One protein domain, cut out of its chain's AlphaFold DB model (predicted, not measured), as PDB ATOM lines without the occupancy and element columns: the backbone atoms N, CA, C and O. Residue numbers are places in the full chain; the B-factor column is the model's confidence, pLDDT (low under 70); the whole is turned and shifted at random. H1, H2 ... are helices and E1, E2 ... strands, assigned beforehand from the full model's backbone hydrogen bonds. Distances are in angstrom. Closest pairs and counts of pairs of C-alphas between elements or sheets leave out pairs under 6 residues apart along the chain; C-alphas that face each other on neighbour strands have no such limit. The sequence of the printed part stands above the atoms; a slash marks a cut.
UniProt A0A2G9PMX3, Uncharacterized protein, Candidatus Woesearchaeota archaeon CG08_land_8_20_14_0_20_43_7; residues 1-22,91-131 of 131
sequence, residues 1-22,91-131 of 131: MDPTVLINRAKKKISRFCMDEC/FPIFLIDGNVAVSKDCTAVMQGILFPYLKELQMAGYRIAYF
ATOM      1  N   MET A   1      35.266 -17.121  -6.373       67.69
ATOM      2  CA  MET A   1      34.635 -15.834  -6.741       67.69
ATOM      3  C   MET A   1      33.468 -16.154  -7.656       67.69
ATOM      4  O   MET A   1      33.659 -16.973  -8.541       67.69
ATOM      5  N   ASP A   2      32.278 -15.601  -7.419       83.56
ATOM      6  CA  ASP A   2      31.110 -15.865  -8.271       83.56
ATOM      7  C   ASP A   2      31.332 -15.256  -9.676       83.56
ATOM      8  O   ASP A   2      31.536 -14.038  -9.778       83.56
ATOM      9  N   PRO A   3      31.310 -16.058 -10.762       82.50
ATOM     10  CA  PRO A   3      31.535 -15.571 -12.125       82.50
ATOM     11  C   PRO A   3      30.491 -14.536 -12.537       82.50
ATOM     12  O   PRO A   3      30.789 -13.631 -13.316       82.50
ATOM     13  N   THR A   4      29.288 -14.614 -11.971       85.38
ATOM     14  CA  THR A   4      28.192 -13.679 -12.225       85.38
ATOM     15  C   THR A   4      28.582 -12.258 -11.833       85.38
ATOM     16  O   THR A   4      28.264 -11.310 -12.549       85.38
ATOM     17  N   VAL A   5      29.343 -12.086 -10.747       87.00
ATOM     18  CA  VAL A   5      29.819 -10.769 -10.296       87.00
ATOM     19  C   VAL A   5      30.806 -10.173 -11.300       87.00
ATOM     20  O   VAL A   5      30.676  -9.004 -11.673       87.00
ATOM     21  N   LEU A   6      31.772 -10.966 -11.771       86.19
ATOM     22  CA  LEU A   6      32.755 -10.530 -12.769       86.19
ATOM     23  C   LEU A   6      32.095 -10.198 -14.108       86.19
ATOM     24  O   LEU A   6      32.347  -9.135 -14.677       86.19
ATOM     25  N   ILE A   7      31.189 -11.058 -14.567       87.06
ATOM     26  CA  ILE A   7      30.435 -10.859 -15.806       87.06
ATOM     27  C   ILE A   7      29.557  -9.609 -15.704       87.06
ATOM     28  O   ILE A   7      29.529  -8.805 -16.631       87.06
ATOM     29  N   ASN A   8      28.889  -9.376 -14.573       87.44
ATOM     30  CA  ASN A   8      28.074  -8.177 -14.380       87.44
ATOM     31  C   ASN A   8      28.920  -6.897 -14.340       87.44
ATOM     32  O   ASN A   8      28.510  -5.877 -14.898       87.44
ATOM     33  N   ARG A   9      30.120  -6.934 -13.741       87.06
ATOM     34  CA  ARG A   9      31.078  -5.813 -13.805       87.06
ATOM     35  C   ARG A   9      31.500  -5.528 -15.246       87.06
ATOM     36  O   ARG A   9      31.460  -4.370 -15.666       87.06
ATOM     37  N   ALA A  10      31.834  -6.573 -16.001       86.12
ATOM     38  CA  ALA A  10      32.192  -6.477 -17.411       86.12
ATOM     39  C   ALA A  10      31.045  -5.862 -18.235       86.12
ATOM     40  O   ALA A  10      31.233  -4.855 -18.917       86.12
ATOM     41  N   LYS A  11      29.822  -6.385 -18.076       85.25
ATOM     42  CA  LYS A  11      28.601  -5.883 -18.730       85.25
ATOM     43  C   LYS A  11      28.305  -4.426 -18.389       85.25
ATOM     44  O   LYS A  11      27.938  -3.661 -19.277       85.25
ATOM     45  N   LYS A  12      28.491  -4.002 -17.134       84.12
ATOM     46  CA  LYS A  12      28.289  -2.601 -16.726       84.12
ATOM     47  C   LYS A  12      29.293  -1.664 -17.401       84.12
ATOM     48  O   LYS A  12      28.908  -0.583 -17.842       84.12
ATOM     49  N   LYS A  13      30.563  -2.073 -17.510       81.81
ATOM     50  CA  LYS A  13      31.599  -1.289 -18.201       81.81
ATOM     51  C   LYS A  13      31.305  -1.165 -19.698       81.81
ATOM     52  O   LYS A  13      31.391  -0.062 -20.228       81.81
ATOM     53  N   ILE A  14      30.891  -2.260 -20.337       81.56
ATOM     54  CA  ILE A  14      30.463  -2.256 -21.743       81.56
ATOM     55  C   ILE A  14      29.211  -1.418 -21.941       81.56
ATOM     56  O   ILE A  14      29.141  -0.697 -22.921       81.56
ATOM     57  N   SER A  15      28.228  -1.492 -21.038       75.62
ATOM     58  CA  SER A  15      26.967  -0.762 -21.206       75.62
ATOM     59  C   SER A  15      27.226   0.727 -21.396       75.62
ATOM     60  O   SER A  15      26.618   1.332 -22.261       75.62
ATOM     61  N   ARG A  16      28.194   1.299 -20.671       78.38
ATOM     62  CA  ARG A  16      28.611   2.684 -20.894       78.38
ATOM     63  C   ARG A  16      29.206   2.899 -22.290       78.38
ATOM     64  O   ARG A  16      28.758   3.784 -22.999       78.38
ATOM     65  N   PHE A  17      30.147   2.051 -22.710       80.50
ATOM     66  CA  PHE A  17      30.744   2.106 -24.052       80.50
ATOM     67  C   PHE A  17      29.694   1.963 -25.171       80.50
ATOM     68  O   PHE A  17      29.729   2.683 -26.163       80.50
ATOM     69  N   CYS A  18      28.722   1.063 -25.011       75.31
ATOM     70  CA  CYS A  18      27.630   0.855 -25.959       75.31
ATOM     71  C   CYS A  18      26.780   2.112 -26.165       75.31
ATOM     72  O   CYS A  18      26.366   2.369 -27.291       75.31
ATOM     73  N   MET A  19      26.523   2.859 -25.090       74.25
ATOM     74  CA  MET A  19      25.682   4.059 -25.100       74.25
ATOM     75  C   MET A  19      26.456   5.281 -25.604       74.25
ATOM     76  O   MET A  19      25.963   6.009 -26.463       74.25
ATOM     77  N   ASP A  20      27.665   5.472 -25.073       74.62
ATOM     78  CA  ASP A  20      28.421   6.721 -25.194       74.62
ATOM     79  C   ASP A  20      29.323   6.746 -26.439       74.62
ATOM     80  O   ASP A  20      29.543   7.812 -27.002       74.62
ATOM     81  N   GLU A  21      29.854   5.592 -26.865       71.81
ATOM     82  CA  GLU A  21      30.890   5.518 -27.910       71.81
ATOM     83  C   GLU A  21      30.427   4.722 -29.131       71.81
ATOM     84  O   GLU A  21      30.543   5.164 -30.270       71.81
ATOM     85  N   CYS A  22      29.891   3.522 -28.908       65.25
ATOM     86  CA  CYS A  22      29.498   2.646 -30.004       65.25
ATOM     87  C   CYS A  22      28.144   3.036 -30.613       65.25
ATOM     88  O   CYS A  22      27.818   2.544 -31.693       65.25
ATOM     89  N   PHE A  91      24.485 -10.445 -23.879       84.81
ATOM     90  CA  PHE A  91      25.502 -10.008 -24.834       84.81
ATOM     91  C   PHE A  91      26.404  -8.868 -24.305       84.81
ATOM     92  O   PHE A  91      25.903  -7.951 -23.649       84.81
ATOM     93  N   PRO A  92      27.704  -8.845 -24.658       85.69
ATOM     94  CA  PRO A  92      28.420  -9.797 -25.512       85.69
ATOM     95  C   PRO A  92      29.039 -10.983 -24.751       85.69
ATOM     96  O   PRO A  92      29.758 -11.752 -25.381       85.69
ATOM     97  N   ILE A  93      28.793 -11.133 -23.438       89.81
ATOM     98  CA  ILE A  93      29.405 -12.168 -22.582       89.81
ATOM     99  C   ILE A  93      28.345 -13.063 -21.934       89.81
ATOM    100  O   ILE A  93      27.636 -12.669 -21.003       89.81
ATOM    101  N   PHE A  94      28.339 -14.322 -22.343       89.62
ATOM    102  CA  PHE A  94      27.406 -15.345 -21.896       89.62
ATOM    103  C   PHE A  94      28.091 -16.319 -20.943       89.62
ATOM    104  O   PHE A  94      29.259 -16.652 -21.133       89.62
ATOM    105  N   LEU A  95      27.352 -16.804 -19.945       89.69
ATOM    106  CA  LEU A  95      27.756 -17.935 -19.112       89.69
ATOM    107  C   LEU A  95      26.932 -19.152 -19.542       89.69
ATOM    108  O   LEU A  95      25.717 -19.160 -19.348       89.69
ATOM    109  N   ILE A  96      27.580 -20.140 -20.155       86.62
ATOM    110  CA  ILE A  96      26.951 -21.337 -20.727       86.62
ATOM    111  C   ILE A  96      27.677 -22.556 -20.169       86.62
ATOM    112  O   ILE A  96      28.869 -22.724 -20.416       86.62
ATOM    113  N   ASP A  97      26.979 -23.380 -19.388       86.06
ATOM    114  CA  ASP A  97      27.517 -24.616 -18.799       86.06
ATOM    115  C   ASP A  97      28.858 -24.416 -18.072       86.06
ATOM    116  O   ASP A  97      29.802 -25.189 -18.219       86.06
ATOM    117  N   GLY A  98      28.978 -23.309 -17.331       84.31
ATOM    118  CA  GLY A  98      30.209 -22.948 -16.621       84.31
ATOM    119  C   GLY A  98      31.341 -22.418 -17.510       84.31
ATOM    120  O   GLY A  98      32.418 -22.131 -17.001       84.31
ATOM    121  N   ASN A  99      31.113 -22.237 -18.811       88.00
ATOM    122  CA  ASN A  99      32.043 -21.613 -19.747       88.00
ATOM    123  C   ASN A  99      31.594 -20.195 -20.097       88.00
ATOM    124  O   ASN A  99      30.406 -19.871 -20.079       88.00
ATOM    125  N   VAL A 100      32.553 -19.346 -20.451       92.81
ATOM    126  CA  VAL A 100      32.287 -17.973 -20.873       92.81
ATOM    127  C   VAL A 100      32.349 -17.911 -22.392       92.81
ATOM    128  O   VAL A 100      33.407 -18.137 -22.977       92.81
ATOM    129  N   ALA A 101      31.231 -17.588 -23.033       91.75
ATOM    130  CA  ALA A 101      31.178 -17.358 -24.472       91.75
ATOM    131  C   ALA A 101      31.153 -15.854 -24.765       91.75
ATOM    132  O   ALA A 101      30.388 -15.111 -24.148       91.75
ATOM    133  N   VAL A 102      31.987 -15.401 -25.699       90.38
ATOM    134  CA  VAL A 102      32.174 -13.983 -26.027       90.38
ATOM    135  C   VAL A 102      31.959 -13.762 -27.519       90.38
ATOM    136  O   VAL A 102      32.578 -14.431 -28.341       90.38
ATOM    137  N   SER A 103      31.112 -12.798 -27.875       87.00
ATOM    138  CA  SER A 103      30.908 -12.434 -29.282       87.00
ATOM    139  C   SER A 103      32.131 -11.693 -29.822       87.00
ATOM    140  O   SER A 103      32.427 -10.584 -29.370       87.00
ATOM    141  N   LYS A 104      32.839 -12.283 -30.790       85.12
ATOM    142  CA  LYS A 104      34.068 -11.687 -31.354       85.12
ATOM    143  C   LYS A 104      33.797 -10.442 -32.202       85.12
ATOM    144  O   LYS A 104      34.648  -9.563 -32.284       85.12
ATOM    145  N   ASP A 105      32.594 -10.352 -32.766       80.06
ATOM    146  CA  ASP A 105      32.168  -9.268 -33.657       80.06
ATOM    147  C   ASP A 105      31.623  -8.046 -32.896       80.06
ATOM    148  O   ASP A 105      31.200  -7.054 -33.494       80.06
ATOM    149  N   CYS A 106      31.619  -8.096 -31.560       83.00
ATOM    150  CA  CYS A 106      31.280  -6.947 -30.736       83.00
ATOM    151  C   CYS A 106      32.425  -5.924 -30.750       83.00
ATOM    152  O   CYS A 106      33.540  -6.230 -30.335       83.00
ATOM    153  N   THR A 107      32.137  -4.672 -31.113       82.38
ATOM    154  CA  THR A 107      33.135  -3.588 -31.136       82.38
ATOM    155  C   THR A 107      33.872  -3.424 -29.801       82.38
ATOM    156  O   THR A 107      35.087  -3.260 -29.795       82.38
ATOM    157  N   ALA A 108      33.182  -3.548 -28.659       84.19
ATOM    158  CA  ALA A 108      33.821  -3.472 -27.339       84.19
ATOM    159  C   ALA A 108      34.813  -4.628 -27.088       84.19
ATOM    160  O   ALA A 108      35.810  -4.457 -26.386       84.19
ATOM    161  N   VAL A 109      34.546  -5.808 -27.661       86.75
ATOM    162  CA  VAL A 109      35.464  -6.957 -27.627       86.75
ATOM    163  C   VAL A 109      36.650  -6.702 -28.549       86.75
ATOM    164  O   VAL A 109      37.788  -6.837 -28.108       86.75
ATOM    165  N   MET A 110      36.399  -6.266 -29.787       85.56
ATOM    166  CA  MET A 110      37.441  -5.957 -30.775       85.56
ATOM    167  C   MET A 110      38.406  -4.866 -30.295       85.56
ATOM    168  O   MET A 110      39.597  -4.932 -30.576       85.56
ATOM    169  N   GLN A 111      37.911  -3.884 -29.537       88.00
ATOM    170  CA  GLN A 111      38.726  -2.818 -28.944       88.00
ATOM    171  C   GLN A 111      39.398  -3.217 -27.617       88.00
ATOM    172  O   GLN A 111      40.039  -2.391 -26.973       88.00
ATOM    173  N   GLY A 112      39.245  -4.465 -27.164       89.44
ATOM    174  CA  GLY A 112      39.898  -4.961 -25.951       89.44
ATOM    175  C   GLY A 112      39.340  -4.397 -24.640       89.44
ATOM    176  O   GLY A 112      39.903  -4.669 -23.579       89.44
ATOM    177  N   ILE A 113      38.208  -3.681 -24.663       88.50
ATOM    178  CA  ILE A 113      37.565  -3.100 -23.465       88.50
ATOM    179  C   ILE A 113      37.233  -4.185 -22.432       88.50
ATOM    180  O   ILE A 113      37.242  -3.950 -21.222       88.50
ATOM    181  N   LEU A 114      36.956  -5.396 -22.915       87.88
ATOM    182  CA  LEU A 114      36.632  -6.551 -22.091       87.88
ATOM    183  C   LEU A 114      37.831  -7.342 -21.569       87.88
ATOM    184  O   LEU A 114      37.664  -8.123 -20.632       87.88
ATOM    185  N   PHE A 115      39.024  -7.158 -22.134       90.94
ATOM    186  CA  PHE A 115      40.179  -8.009 -21.842       90.94
ATOM    187  C   PHE A 115      40.564  -8.077 -20.361       90.94
ATOM    188  O   PHE A 115      40.842  -9.188 -19.904       90.94
ATOM    189  N   PRO A 116      40.522  -6.984 -19.570       91.88
ATOM    190  CA  PRO A 116      40.809  -7.076 -18.140       91.88
ATOM    191  C   PRO A 116      39.877  -8.062 -17.420       91.88
ATOM    192  O   PRO A 116      40.335  -8.904 -16.651       91.88
ATOM    193  N   TYR A 117      38.581  -8.032 -17.741       92.06
ATOM    194  CA  TYR A 117      37.581  -8.904 -17.123       92.06
ATOM    195  C   TYR A 117      37.674 -10.349 -17.617       92.06
ATOM    196  O   TYR A 117      37.502 -11.279 -16.832       92.06
ATOM    197  N   LEU A 118      37.966 -10.554 -18.907       91.62
ATOM    198  CA  LEU A 118      38.185 -11.895 -19.455       91.62
ATOM    199  C   LEU A 118      39.424 -12.550 -18.836       91.62
ATOM    200  O   LEU A 118      39.390 -13.739 -18.533       91.62
ATOM    201  N   LYS A 119      40.478 -11.770 -18.567       92.75
ATOM    202  CA  LYS A 119      41.669 -12.243 -17.855       92.75
ATOM    203  C   LYS A 119      41.356 -12.617 -16.404       92.75
ATOM    204  O   LYS A 119      41.791 -13.676 -15.960       92.75
ATOM    205  N   GLU A 120      40.570 -11.807 -15.687       93.00
ATOM    206  CA  GLU A 120      40.086 -12.149 -14.333       93.00
ATOM    207  C   GLU A 120      39.298 -13.474 -14.339       93.00
ATOM    208  O   GLU A 120      39.524 -14.333 -13.488       93.00
ATOM    209  N   LEU A 121      38.426 -13.685 -15.333       91.56
ATOM    210  CA  LEU A 121      37.670 -14.933 -15.497       91.56
ATOM    211  C   LEU A 121      38.583 -16.129 -15.813       91.56
ATOM    212  O   LEU A 121      38.437 -17.186 -15.202       91.56
ATOM    213  N   GLN A 122      39.565 -15.971 -16.702       92.44
ATOM    214  CA  GLN A 122      40.549 -17.023 -16.991       92.44
ATOM    215  C   GLN A 122      41.365 -17.403 -15.754       92.44
ATOM    216  O   GLN A 122      41.535 -18.587 -15.472       92.44
ATOM    217  N   MET A 123      41.831 -16.416 -14.983       93.31
ATOM    218  CA  MET A 123      42.570 -16.648 -13.734       93.31
ATOM    219  C   MET A 123      41.720 -17.348 -12.668       93.31
ATOM    220  O   MET A 123      42.256 -18.077 -11.840       93.31
ATOM    221  N   ALA A 124      40.400 -17.157 -12.703       90.44
ATOM    222  CA  ALA A 124      39.453 -17.860 -11.845       90.44
ATOM    223  C   ALA A 124      39.091 -19.277 -12.347       90.44
ATOM    224  O   ALA A 124      38.267 -19.941 -11.721       90.44
ATOM    225  N   GLY A 125      39.700 -19.751 -13.442       91.81
ATOM    226  CA  GLY A 125      39.533 -21.109 -13.967       91.81
ATOM    227  C   GLY A 125      38.445 -21.268 -15.032       91.81
ATOM    228  O   GLY A 125      38.158 -22.392 -15.440       91.81
ATOM    229  N   TYR A 126      37.841 -20.177 -15.509       91.94
ATOM    230  CA  TYR A 126      36.816 -20.239 -16.553       91.94
ATOM    231  C   TYR A 126      37.439 -20.325 -17.946       91.94
ATOM    232  O   TYR A 126      38.328 -19.550 -18.308       91.94
ATOM    233  N   ARG A 127      36.915 -21.228 -18.780       94.00
ATOM    234  CA  ARG A 127      37.272 -21.286 -20.198       94.00
ATOM    235  C   ARG A 127      36.540 -20.185 -20.960       94.00
ATOM    236  O   ARG A 127      35.324 -20.045 -20.834       94.00
ATOM    237  N   ILE A 128      37.285 -19.444 -21.777       94.06
ATOM    238  CA  ILE A 128      36.737 -18.431 -22.684       94.06
ATOM    239  C   ILE A 128      36.664 -19.020 -24.092       94.06
ATOM    240  O   ILE A 128      37.667 -19.515 -24.608       94.06
ATOM    241  N   ALA A 129      35.491 -18.958 -24.709       93.12
ATOM    242  CA  ALA A 129      35.264 -19.313 -26.102       93.12
ATOM    243  C   ALA A 129      34.737 -18.092 -26.856       93.12
ATOM    244  O   ALA A 129      33.889 -17.362 -26.349       93.12
ATOM    245  N   TYR A 130      35.231 -17.879 -28.069       88.38
ATOM    246  CA  TYR A 130      34.749 -16.818 -28.942       88.38
ATOM    247  C   TYR A 130      33.835 -17.413 -30.006       88.38
ATOM    248  O   TYR A 130      34.142 -18.481 -30.539       88.38
ATOM    249  N   PHE A 131      32.739 -16.724 -30.311       82.88
ATOM    250  CA  PHE A 131      31.815 -17.088 -31.385       82.88
ATOM    251  C   PHE A 131      31.651 -15.929 -32.364       82.88
ATOM    252  O   PHE A 131      31.691 -14.756 -31.918       82.88
TER     253      PHE A 131
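What this domain is: This is residues 1 to 22 and 91 to 131 of the 131 residues of an uncharacterized protein of Candidatus Woesearchaeota archaeon CG08_land_8_20_14_0_20_43_7 (UniProt A0A2G9PMX3). A long helix, H1, and a shorter one, H3, run side by side in opposite ways over part of H1's length, next to a small three-stranded sheet that each of them only grazes. The short helix H2 sits past the end of E2 and meets the later part of H1, residues 14 to 18. The printed part has 63 residues, with three named helices and three named strands in the order H1 E1 E2 H2 H3 E3; the class is mixed, helices and strands. The sheet's order is E1, E2, E3, and it is mixed: E1 and E2 are antiparallel, E2 and E3 parallel. The whole is compact, with a radius of gyration of the C-alphas of 10.9 A and spans of 31 by 22 by 16 A.

How they stand to each other: Start at the inner strand E2, residues 99 to 102. E1, residues 93 to 96, forms a hairpin with it, antiparallel at 149 degrees; look for N 94 and O 101, 2.8 A apart, within hydrogen-bond range. On the other side of E2, E3, residues 128 to 130, is parallel to it at 36 degrees, with N 129 and O 100 at 2.8 A. H3, residues 115 to 123, only grazes the sheet with residues 118 to 122; its closest C-alphas to E3 are those of Gln 122 and Ile 128, 7.0 A. H1, residues 3 to 20, only grazes the sheet with residues 3 to 11; its closest C-alphas to E1 are those of Ile 7 and Ile 93, 7.0 A. H1 touches H3 with residues 3 to 10 alone, at a shallow tilt of 8 degrees, opposite ways; the closest C-alphas are those of Ala 10 and Tyr 117, 5.9 A. E2, H2, residues 107 to 110, H3 and E3 make a strand-helix-strand unit, two parallel neighbour strands with helices between, and its crossover is right-handed. H2 is not on the sheet and only just touches H1, with 3 pairs of C-alphas within 8 A, the closest those of Ile 14 and Ala 108, 6.6 A. In H1 and H3 every O i to N i+4 pair is within hydrogen-bond range; H2 is too short for such a pair.

Where its parts are: Find C-alpha 99 at (32.043, -21.613, -19.747); E2 runs 9.9 A from there to C-alpha 102. E1 is 9.7 A long and E3 6.8 A, ending at C-alpha 130 at (34.749, -16.818, -28.942). H1 runs 26.0 A from C-alpha 3 at (31.535, -15.571, -12.125) to C-alpha 20. H3 is 12.1 A long and H2 4.9 A.

The domain as a whole: The two C-alphas farthest apart are those of Asp 20 and Gly 125, 32.0 A. Residues 23 to 90 are not printed, and C-alphas 22 and 91 are 14.2 A apart across that cut. Of the links that are printed whole, E1 to E2, E2 to H2, H2 to H3 and H3 to E3 are tight. The mean pLDDT of the printed part is 85.9; look at residues 1 and 22 for the two values under 70.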